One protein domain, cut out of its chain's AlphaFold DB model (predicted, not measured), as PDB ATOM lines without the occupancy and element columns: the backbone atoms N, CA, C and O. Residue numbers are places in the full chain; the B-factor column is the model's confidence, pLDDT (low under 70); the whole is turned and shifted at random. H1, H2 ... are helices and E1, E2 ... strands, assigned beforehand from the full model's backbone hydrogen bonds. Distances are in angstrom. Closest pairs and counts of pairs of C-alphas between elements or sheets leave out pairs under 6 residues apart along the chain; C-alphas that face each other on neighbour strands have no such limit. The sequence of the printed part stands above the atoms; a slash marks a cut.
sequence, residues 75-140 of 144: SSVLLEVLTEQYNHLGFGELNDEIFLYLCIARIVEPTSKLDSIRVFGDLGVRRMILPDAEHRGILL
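This is residues 75 to 140 of the 144 residues of an uncharacterized protein of Candidatus Roizmanbacteria bacterium CG10_big_fil_rev_8_21_14_0_10_39_12 (UniProt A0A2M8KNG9). Three helices at large angles to each other make a small helical body, with H3 in the middle and H1 and H4 packed on it, while a two-stranded hairpin, E1 and E2, lies at one end of the longest axis, with E1 beside the first residues of H3. The short H2 makes the turn between H1 and H3. The printed part has 66 residues, with four named helices and two named strands in the order H1, H2, H3, H4, E1, E2; the sheet has the order E1 - E2, antiparallel, and the class is mostly helix. The whole is compact, with a radius of gyration of the C-alphas of 11.8 A and spans of 32 by 25 by 20 A.

E1, residues 127 to 131, and E2, residues 137 to 140, are antiparallel neighbours and form a hairpin, with 148 degrees between their directions. C-alphas 131 and 137 face each other at 5.0 A, and N 138 and O 130 are within hydrogen-bond range at 3.4 A. The closest C-alphas of E1 and H3, residues 97 to 108, are those of Leu 130 and Ile 98, 6.8 A apart. H3 touches H4, residues 116 to 123, about perpendicular at 79 degrees; their closest C-alphas, those of Ala 105 and Ser 116, are 6.0 A apart. H4 and E1 are near each other, with 5 pairs of C-alphas within 10 A. H3 touches H1, residues 76 to 88, with its residues 100 to 104 alone, at a steep tilt of 66 degrees, opposite ways; the closest C-alphas are those of Leu 82 and Ile 104, 6.5 A apart. H1, with residues 76 to 79 alone, and H4 only just touch, with 3 pairs of C-alphas within 8 A, the closest being Ser 76 and Leu 123 at 5.4 A. The packing of these helices is mostly crossed, with no touching pair at a shallow tilt. H2, residues 91 to 94, is close to H1 but not clearly touching, the C-alphas of Tyr 86 and Gly 92 being 6.7 A apart. Every O i to N i+4 pair is within hydrogen-bond range in H1, H3 and H4; H2 is too short for such a pair.

H1 is 18.3 A long and begins at C-alpha 76, (-39.846, 112.775, 96.952). H2 measures 5.8 A, H3 16.5 A and H4 10.5 A. E1 is 12.9 A long, and E2, 9.1 A, ends at C-alpha 140, (-52.043, 112.862, 82.120).

The two C-alphas farthest apart, those of Val 77 and Glu 134, are 33.3 A apart. The printed part has no cut. No link is long. The mean pLDDT of the printed part is 85.4, and residues 127 to 140 are under 70.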
ATOM      1  N   SER A  75     -42.048 109.049  97.601       93.88
ATOM      2  CA  SER A  75     -40.600 109.101  97.835       93.88
ATOM      3  C   SER A  75     -39.958 110.318  97.161       93.88
ATOM      4  O   SER A  75     -39.115 110.178  96.277       93.88
ATOM      5  N   SER A  76     -40.335 111.532  97.578       92.25
ATOM      6  CA  SER A  76     -39.846 112.775  96.952       92.25
ATOM      7  C   SER A  76     -38.336 112.987  97.103       92.25
ATOM      8  O   SER A  76     -37.700 113.487  96.184       92.25
ATOM      9  N   VAL A  77     -37.752 112.557  98.228       96.50
ATOM     10  CA  VAL A  77     -36.301 112.662  98.473       96.50
ATOM     11  C   VAL A  77     -35.512 111.826  97.461       96.50
ATOM     12  O   VAL A  77     -34.469 112.251  96.978       96.50
ATOM     13  N   LEU A  78     -36.018 110.645  97.093       96.88
ATOM     14  CA  LEU A  78     -35.373 109.796  96.091       96.88
ATOM     15  C   LEU A  78     -35.372 110.468  94.715       96.88
ATOM     16  O   LEU A  78     -34.363 110.434  94.016       96.88
ATOM     17  N   LEU A  79     -36.493 111.091  94.343       96.00
ATOM     18  CA  LEU A  79     -36.604 111.836  93.094       96.00
ATOM     19  C   LEU A  79     -35.611 113.006  93.050       96.00
ATOM     20  O   LEU A  79     -34.926 113.179  92.043       96.00
ATOM     21  N   GLU A  80     -35.520 113.775  94.135       96.81
ATOM     22  CA  GLU A  80     -34.593 114.903  94.281       96.81
ATOM     23  C   GLU A  80     -33.140 114.451  94.111       96.81
ATOM     24  O   GLU A  80     -32.452 114.923  93.209       96.81
ATOM     25  N   VAL A  81     -32.711 113.447  94.880       98.31
ATOM     26  CA  VAL A  81     -31.339 112.926  94.819       98.31
ATOM     27  C   VAL A  81     -30.999 112.403  93.422       98.31
ATOM     28  O   VAL A  81     -29.938 112.718  92.888       98.31
ATOM     29  N   LEU A  82     -31.882 111.624  92.791       97.81
ATOM     30  CA  LEU A  82     -31.617 111.095  91.447       97.81
ATOM     31  C   LEU A  82     -31.598 112.196  90.376       97.81
ATOM     32  O   LEU A  82     -30.828 112.097  89.422       97.81
ATOM     33  N   THR A  83     -32.382 113.259  90.555       97.38
ATOM     34  CA  THR A  83     -32.359 114.448  89.689       97.38
ATOM     35  C   THR A  83     -31.042 115.206  89.831       97.38
ATOM     36  O   THR A  83     -30.430 115.581  88.831       97.38
ATOM     37  N   GLU A  84     -30.553 115.388  91.057       98.06
ATOM     38  CA  GLU A  84     -29.242 115.990  91.305       98.06
ATOM     39  C   GLU A  84     -28.119 115.177  90.666       98.06
ATOM     40  O   GLU A  84     -27.269 115.746  89.986       98.06
ATOM     41  N   GLN A  85     -28.135 113.847  90.814       98.19
ATOM     42  CA  GLN A  85     -27.127 112.988  90.189       98.19
ATOM     43  C   GLN A  85     -27.198 113.038  88.660       98.19
ATOM     44  O   GLN A  85     -26.161 113.100  88.002       98.19
ATOM     45  N   TYR A  86     -28.399 113.070  88.082       97.88
ATOM     46  CA  TYR A  86     -28.588 113.236  86.640       97.88
ATOM     47  C   TYR A  86     -27.942 114.533  86.126       97.88
ATOM     48  O   TYR A  86     -27.209 114.516  85.136       97.88
ATOM     49  N   ASN A  87     -28.152 115.643  86.837       97.38
ATOM     50  CA  ASN A  87     -27.553 116.935  86.498       97.38
ATOM     51  C   ASN A  87     -26.040 116.958  86.735       97.38
ATOM     52  O   ASN A  87     -25.299 117.482  85.907       97.38
ATOM     53  N   HIS A  88     -25.568 116.352  87.825       98.00
ATOM     54  CA  HIS A  88     -24.145 116.248  88.144       98.00
ATOM     55  C   HIS A  88     -23.366 115.451  87.084       98.00
ATOM     56  O   HIS A  88     -22.203 115.742  86.818       98.00
ATOM     57  N   LEU A  89     -24.009 114.477  86.433       97.38
ATOM     58  CA  LEU A  89     -23.446 113.740  85.298       97.38
ATOM     59  C   LEU A  89     -23.436 114.540  83.981       97.38
ATOM     60  O   LEU A  89     -22.940 114.039  82.976       97.38
ATOM     61  N   GLY A  90     -23.977 115.762  83.968       96.88
ATOM     62  CA  GLY A  90     -24.058 116.622  82.785       96.88
ATOM     63  C   GLY A  90     -25.261 116.344  81.882       96.88
ATOM     64  O   GLY A  90     -25.445 117.031  80.881       96.88
ATOM     65  N   PHE A  91     -26.137 115.392  82.225       96.44
ATOM     66  CA  PHE A  91     -27.299 115.079  81.384       96.44
ATOM     67  C   PHE A  91     -28.374 116.174  81.387       96.44
ATOM     68  O   PHE A  91     -29.234 116.184  80.508       96.44
ATOM     69  N   GLY A  92     -28.294 117.135  82.314       94.56
ATOM     70  CA  GLY A  92     -29.149 118.324  82.321       94.56
ATOM     71  C   GLY A  92     -29.066 119.155  81.032       94.56
ATOM     72  O   GLY A  92     -30.029 119.835  80.687       94.56
ATOM     73  N   GLU A  93     -27.972 119.051  80.268       96.19
ATOM     74  CA  GLU A  93     -27.818 119.726  78.969       96.19
ATOM     75  C   GLU A  93     -28.836 119.266  77.914       96.19
ATOM     76  O   GLU A  93     -29.135 120.012  76.982       96.19
ATOM     77  N   LEU A  94     -29.411 118.066  78.067       95.12
ATOM     78  CA  LEU A  94     -30.425 117.542  77.148       95.12
ATOM     79  C   LEU A  94     -31.736 118.338  77.196       95.12
ATOM     80  O   LEU A  94     -32.505 118.284  76.239       95.12
ATOM     81  N   ASN A  95     -31.984 119.078  78.285       92.69
ATOM     82  CA  ASN A  95     -33.160 119.932  78.475       92.69
ATOM     83  C   ASN A  95     -34.502 119.227  78.159       92.69
ATOM     84  O   ASN A  95     -35.432 119.829  77.620       92.69
ATOM     85  N   ASP A  96     -34.586 117.934  78.486       93.31
ATOM     86  CA  ASP A  96     -35.765 117.087  78.298       93.31
ATOM     87  C   ASP A  96     -36.164 116.457  79.640       93.31
ATOM     88  O   ASP A  96     -35.635 115.426  80.066       93.31
ATOM     89  N   GLU A  97     -37.122 117.092  80.320       90.50
ATOM     90  CA  GLU A  97     -37.651 116.595  81.593       90.50
ATOM     91  C   GLU A  97     -38.287 115.205  81.462       90.50
ATOM     92  O   GLU A  97     -38.212 114.400  82.388       90.50
ATOM     93  N   ILE A  98     -38.904 114.879  80.321       91.19
ATOM     94  CA  ILE A  98     -39.548 113.573  80.122       91.19
ATOM     95  C   ILE A  98     -38.495 112.480  80.068       91.19
ATOM     96  O   ILE A  98     -38.672 111.424  80.682       91.19
ATOM     97  N   PHE A  99     -37.401 112.736  79.360       92.56
ATOM     98  CA  PHE A  99     -36.275 111.825  79.317       92.56
ATOM     99  C   PHE A  99     -35.645 111.647  80.705       92.56
ATOM    100  O   PHE A  99     -35.453 110.507  81.129       92.56
ATOM    101  N   LEU A 100     -35.436 112.738  81.451       94.62
ATOM    102  CA  LEU A 100     -34.966 112.700  82.841       94.62
ATOM    103  C   LEU A 100     -35.844 111.792  83.708       94.62
ATOM    104  O   LEU A 100     -35.337 110.844  84.314       94.62
ATOM    105  N   TYR A 101     -37.161 112.019  83.746       94.50
ATOM    106  CA  TYR A 101     -38.038 111.207  84.589       94.50
ATOM    107  C   TYR A 101     -38.077 109.750  84.124       94.50
ATOM    108  O   TYR A 101     -38.058 108.853  84.962       94.50
ATOM    109  N   LEU A 102     -38.058 109.472  82.815       94.69
ATOM    110  CA  LEU A 102     -37.986 108.097  82.303       94.69
ATOM    111  C   LEU A 102     -36.677 107.385  82.670       94.69
ATOM    112  O   LEU A 102     -36.696 106.172  82.884       94.69
ATOM    113  N   CYS A 103     -35.554 108.100  82.741       95.94
ATOM    114  CA  CYS A 103     -34.298 107.564  83.262       95.94
ATOM    115  C   CYS A 103     -34.427 107.232  84.750       95.94
ATOM    116  O   CYS A 103     -34.131 106.108  85.150       95.94
ATOM    117  N   ILE A 104     -34.930 108.176  85.550       96.75
ATOM    118  CA  ILE A 104     -35.133 107.985  86.992       96.75
ATOM    119  C   ILE A 104     -36.072 106.805  87.262       96.75
ATOM    120  O   ILE A 104     -35.729 105.924  88.046       96.75
ATOM    121  N   ALA A 105     -37.217 106.726  86.575       95.94
ATOM    122  CA  ALA A 105     -38.156 105.621  86.740       95.94
ATOM    123  C   ALA A 105     -37.504 104.273  86.441       95.94
ATOM    124  O   ALA A 105     -37.706 103.347  87.212       95.94
ATOM    125  N   ARG A 106     -36.671 104.166  85.397       96.50
ATOM    126  CA  ARG A 106     -35.966 102.915  85.067       96.50
ATOM    127  C   ARG A 106     -34.892 102.513  86.071       96.50
ATOM    128  O   ARG A 106     -34.615 101.324  86.187       96.50
ATOM    129  N   ILE A 107     -34.288 103.477  86.763       96.75
ATOM    130  CA  ILE A 107     -33.354 103.206  87.864       96.75
ATOM    131  C   ILE A 107     -34.116 102.652  89.071       96.75
ATOM    132  O   ILE A 107     -33.651 101.710  89.707       96.75
ATOM    133  N   VAL A 108     -35.283 103.225  89.374       96.69
ATOM    134  CA  VAL A 108     -36.137 102.791  90.489       96.69
ATOM    135  C   VAL A 108     -36.760 101.425  90.205       96.69
ATOM    136  O   VAL A 108     -36.712 100.534  91.050       96.69
ATOM    137  N   GLU A 109     -37.332 101.254  89.017       96.38
ATOM    138  CA  GLU A 109     -37.955 100.016  88.568       96.38
ATOM    139  C   GLU A 109     -37.892  99.917  87.028       96.38
ATOM    140  O   GLU A 109     -38.469 100.755  86.328       96.38
ATOM    141  N   PRO A 110     -37.219  98.902  86.453       95.19
ATOM    142  CA  PRO A 110     -36.992  98.802  85.011       95.19
ATOM    143  C   PRO A 110     -38.254  98.341  84.255       95.19
ATOM    144  O   PRO A 110     -38.337  97.216  83.764       95.19
ATOM    145  N   THR A 111     -39.249  99.221  84.155       92.62
ATOM    146  CA  THR A 111     -40.566  98.960  83.555       92.62
ATOM    147  C   THR A 111     -40.700  99.512  82.125       92.62
ATOM    148  O   THR A 111     -39.801 100.162  81.577       92.62
ATOM    149  N   SER A 112     -41.836  99.230  81.474       92.25
ATOM    150  CA  SER A 112     -42.172  99.818  80.168       92.25
ATOM    151  C   SER A 112     -42.470 101.323  80.286       92.25
ATOM    152  O   SER A 112     -42.842 101.801  81.354       92.25
ATOM    153  N   LYS A 113     -42.391 102.079  79.176       88.25
ATOM    154  CA  LYS A 113     -42.692 103.531  79.165       88.25
ATOM    155  C   LYS A 113     -44.094 103.846  79.710       88.25
ATOM    156  O   LYS A 113     -44.260 104.841  80.406       88.25
ATOM    157  N   LEU A 114     -45.088 103.014  79.386       88.81
ATOM    158  CA  LEU A 114     -46.459 103.187  79.878       88.81
ATOM    159  C   LEU A 114     -46.575 102.856  81.366       88.81
ATOM    160  O   LEU A 114     -47.300 103.531  82.083       88.81
ATOM    161  N   ASP A 115     -45.839 101.857  81.841       90.69
ATOM    162  CA  ASP A 115     -45.906 101.420  83.239       90.69
ATOM    163  C   ASP A 115     -45.096 102.332  84.188       90.69
ATOM    164  O   ASP A 115     -45.401 102.446  85.375       90.69
ATOM    165  N   SER A 116     -44.151 103.118  83.651       93.25
ATOM    166  CA  SER A 116     -43.442 104.176  84.393       93.25
ATOM    167  C   SER A 116     -44.379 105.248  84.976       93.25
ATOM    168  O   SER A 116     -44.022 105.916  85.943       93.25
ATOM    169  N   ILE A 117     -45.600 105.379  84.445       90.75
ATOM    170  CA  ILE A 117     -46.664 106.256  84.965       90.75
ATOM    171  C   ILE A 117     -46.945 105.963  86.446       90.75
ATOM    172  O   ILE A 117     -47.091 106.896  87.235       90.75
ATOM    173  N   ARG A 118     -46.979 104.688  86.848       90.56
ATOM    174  CA  ARG A 118     -47.172 104.321  88.257       90.56
ATOM    175  C   ARG A 118     -45.987 104.773  89.110       90.56
ATOM    176  O   ARG A 118     -46.187 105.412  90.138       90.56
ATOM    177  N   VAL A 119     -44.769 104.511  88.638       94.44
ATOM    178  CA  VAL A 119     -43.519 104.867  89.332       94.44
ATOM    179  C   VAL A 119     -43.422 106.381  89.559       94.44
ATOM    180  O   VAL A 119     -43.012 106.827  90.627       94.44
ATOM    181  N   PHE A 120     -43.866 107.195  88.599       93.06
ATOM    182  CA  PHE A 120     -43.954 108.651  88.757       93.06
ATOM    183  C   PHE A 120     -44.880 109.065  89.906       93.06
ATOM    184  O   PHE A 120     -44.530 109.957  90.682       93.06
ATOM    185  N   GLY A 121     -46.028 108.397  90.043       91.12
ATOM    186  CA  GLY A 121     -46.947 108.597  91.163       91.12
ATOM    187  C   GLY A 121     -46.294 108.275  92.509       91.12
ATOM    188  O   GLY A 121     -46.352 109.099  93.424       91.12
ATOM    189  N   ASP A 122     -45.592 107.143  92.589       92.69
ATOM    190  CA  ASP A 122     -44.873 106.694  93.790       92.69
ATOM    191  C   ASP A 122     -43.718 107.651  94.172       92.69
ATOM    192  O   ASP A 122     -43.408 107.840  95.350       92.69
ATOM    193  N   LEU A 123     -43.110 108.325  93.189       94.31
ATOM    194  CA  LEU A 123     -42.081 109.359  93.387       94.31
ATOM    195  C   LEU A 123     -42.653 110.760  93.673       94.31
ATOM    196  O   LEU A 123     -41.910 111.667  94.048       94.31
ATOM    197  N   GLY A 124     -43.968 110.952  93.543       90.81
ATOM    198  CA  GLY A 124     -44.644 112.218  93.833       90.81
ATOM    199  C   GLY A 124     -44.746 113.196  92.659       90.81
ATOM    200  O   GLY A 124     -45.117 114.354  92.872       90.81
ATOM    201  N   VAL A 125     -44.487 112.751  91.427       90.31
ATOM    202  CA  VAL A 125     -44.681 113.545  90.204       90.31
ATOM    203  C   VAL A 125     -46.180 113.637  89.898       90.31
ATOM    204  O   VAL A 125     -46.829 112.656  89.548       90.31
ATOM    205  N   ARG A 126     -46.770 114.829  90.056       73.81
ATOM    206  CA  ARG A 126     -48.239 115.013  89.980       73.81
ATOM    207  C   ARG A 126     -48.768 115.383  88.598       73.81
ATOM    208  O   ARG A 126     -49.970 115.271  88.351       73.81
ATOM    209  N   ARG A 127     -47.910 115.887  87.715       65.81
ATOM    210  CA  ARG A 127     -48.298 116.345  86.382       65.81
ATOM    211  C   ARG A 127     -47.110 116.203  85.445       65.81
ATOM    212  O   ARG A 127     -46.089 116.839  85.661       65.81
ATOM    213  N   MET A 128     -47.299 115.408  84.403       64.44
ATOM    214  CA  MET A 128     -46.338 115.214  83.329       64.44
ATOM    215  C   MET A 128     -47.100 115.342  82.010       64.44
ATOM    216  O   MET A 128     -48.153 114.722  81.856       64.44
ATOM    217  N   ILE A 129     -46.605 116.142  81.066       60.06
ATOM    218  CA  ILE A 129     -47.115 116.125  79.690       60.06
ATOM    219  C   ILE A 129     -46.225 115.147  78.933       60.06
ATOM    220  O   ILE A 129     -45.113 115.489  78.548       60.06
ATOM    221  N   LEU A 130     -46.685 113.905  78.779       56.41
ATOM    222  CA  LEU A 130     -45.983 112.930  77.950       56.41
ATOM    223  C   LEU A 130     -46.294 113.222  76.470       56.41
ATOM    224  O   LEU A 130     -47.466 113.415  76.123       56.41
ATOM    225  N   PRO A 131     -45.286 113.234  75.579       51.22
ATOM    226  CA  PRO A 131     -45.523 113.235  74.149       51.22
ATOM    227  C   PRO A 131     -46.095 111.864  73.792       51.22
ATOM    228  O   PRO A 131     -45.482 110.830  74.100       51.22
ATOM    229  N   ASP A 132     -47.278 111.854  73.182       54.75
ATOM    230  CA  ASP A 132     -47.844 110.638  72.611       54.75
ATOM    231  C   ASP A 132     -46.964 110.137  71.453       54.75
ATOM    232  O   ASP A 132     -46.179 110.898  70.877       54.75
ATOM    233  N   ALA A 133     -47.109 108.864  71.086       50.78
ATOM    234  CA  ALA A 133     -46.442 108.266  69.928       50.78
ATOM    235  C   ALA A 133     -46.712 109.041  68.615       50.78
ATOM    236  O   ALA A 133     -45.926 108.945  67.677       50.78
ATOM    237  N   GLU A 134     -47.765 109.870  68.580       52.09
ATOM    238  CA  GLU A 134     -48.147 110.738  67.456       52.09
ATOM    239  C   GLU A 134     -47.894 112.249  67.674       52.09
ATOM    240  O   GLU A 134     -48.486 113.082  66.990       52.09
ATOM    241  N   HIS A 135     -47.022 112.652  68.612       49.88
ATOM    242  CA  HIS A 135     -46.658 114.065  68.866       49.88
ATOM    243  C   HIS A 135     -47.822 115.001  69.269       49.88
ATOM    244  O   HIS A 135     -47.674 116.225  69.274       49.88
ATOM    245  N   ARG A 136     -48.978 114.461  69.668       43.69
ATOM    246  CA  ARG A 136     -50.067 115.227  70.293       43.69
ATOM    247  C   ARG A 136     -49.951 115.078  71.808       43.69
ATOM    248  O   ARG A 136     -49.989 113.969  72.323       43.69
ATOM    249  N   GLY A 137     -49.731 116.176  72.530       42.59
ATOM    250  CA  GLY A 137     -49.547 116.129  73.984       42.59
ATOM    251  C   GLY A 137     -50.793 115.586  74.688       42.59
ATOM    252  O   GLY A 137     -51.871 116.165  74.559       42.59
ATOM    253  N   ILE A 138     -50.649 114.498  75.450       49.47
ATOM    254  CA  ILE A 138     -51.718 113.985  76.314       49.47
ATOM    255  C   ILE A 138     -51.498 114.540  77.720       49.47
ATOM    256  O   ILE A 138     -50.458 114.325  78.347       49.47
ATOM    257  N   LEU A 139     -52.501 115.253  78.234       50.41
ATOM    258  CA  LEU A 139     -52.516 115.716  79.616       50.41
ATOM    259  C   LEU A 139     -52.856 114.537  80.538       50.41
ATOM    260  O   LEU A 139     -54.027 114.236  80.770       50.41
ATOM    261  N   LEU A 140     -51.839 113.881  81.094       53.88
ATOM    262  CA  LEU A 140     -52.043 112.862  82.120       53.88
ATOM    263  C   LEU A 140     -52.091 113.540  83.493       53.88
ATOM    264  O   LEU A 140     -51.082 113.880  84.107       53.88
TER     265      LEU A 140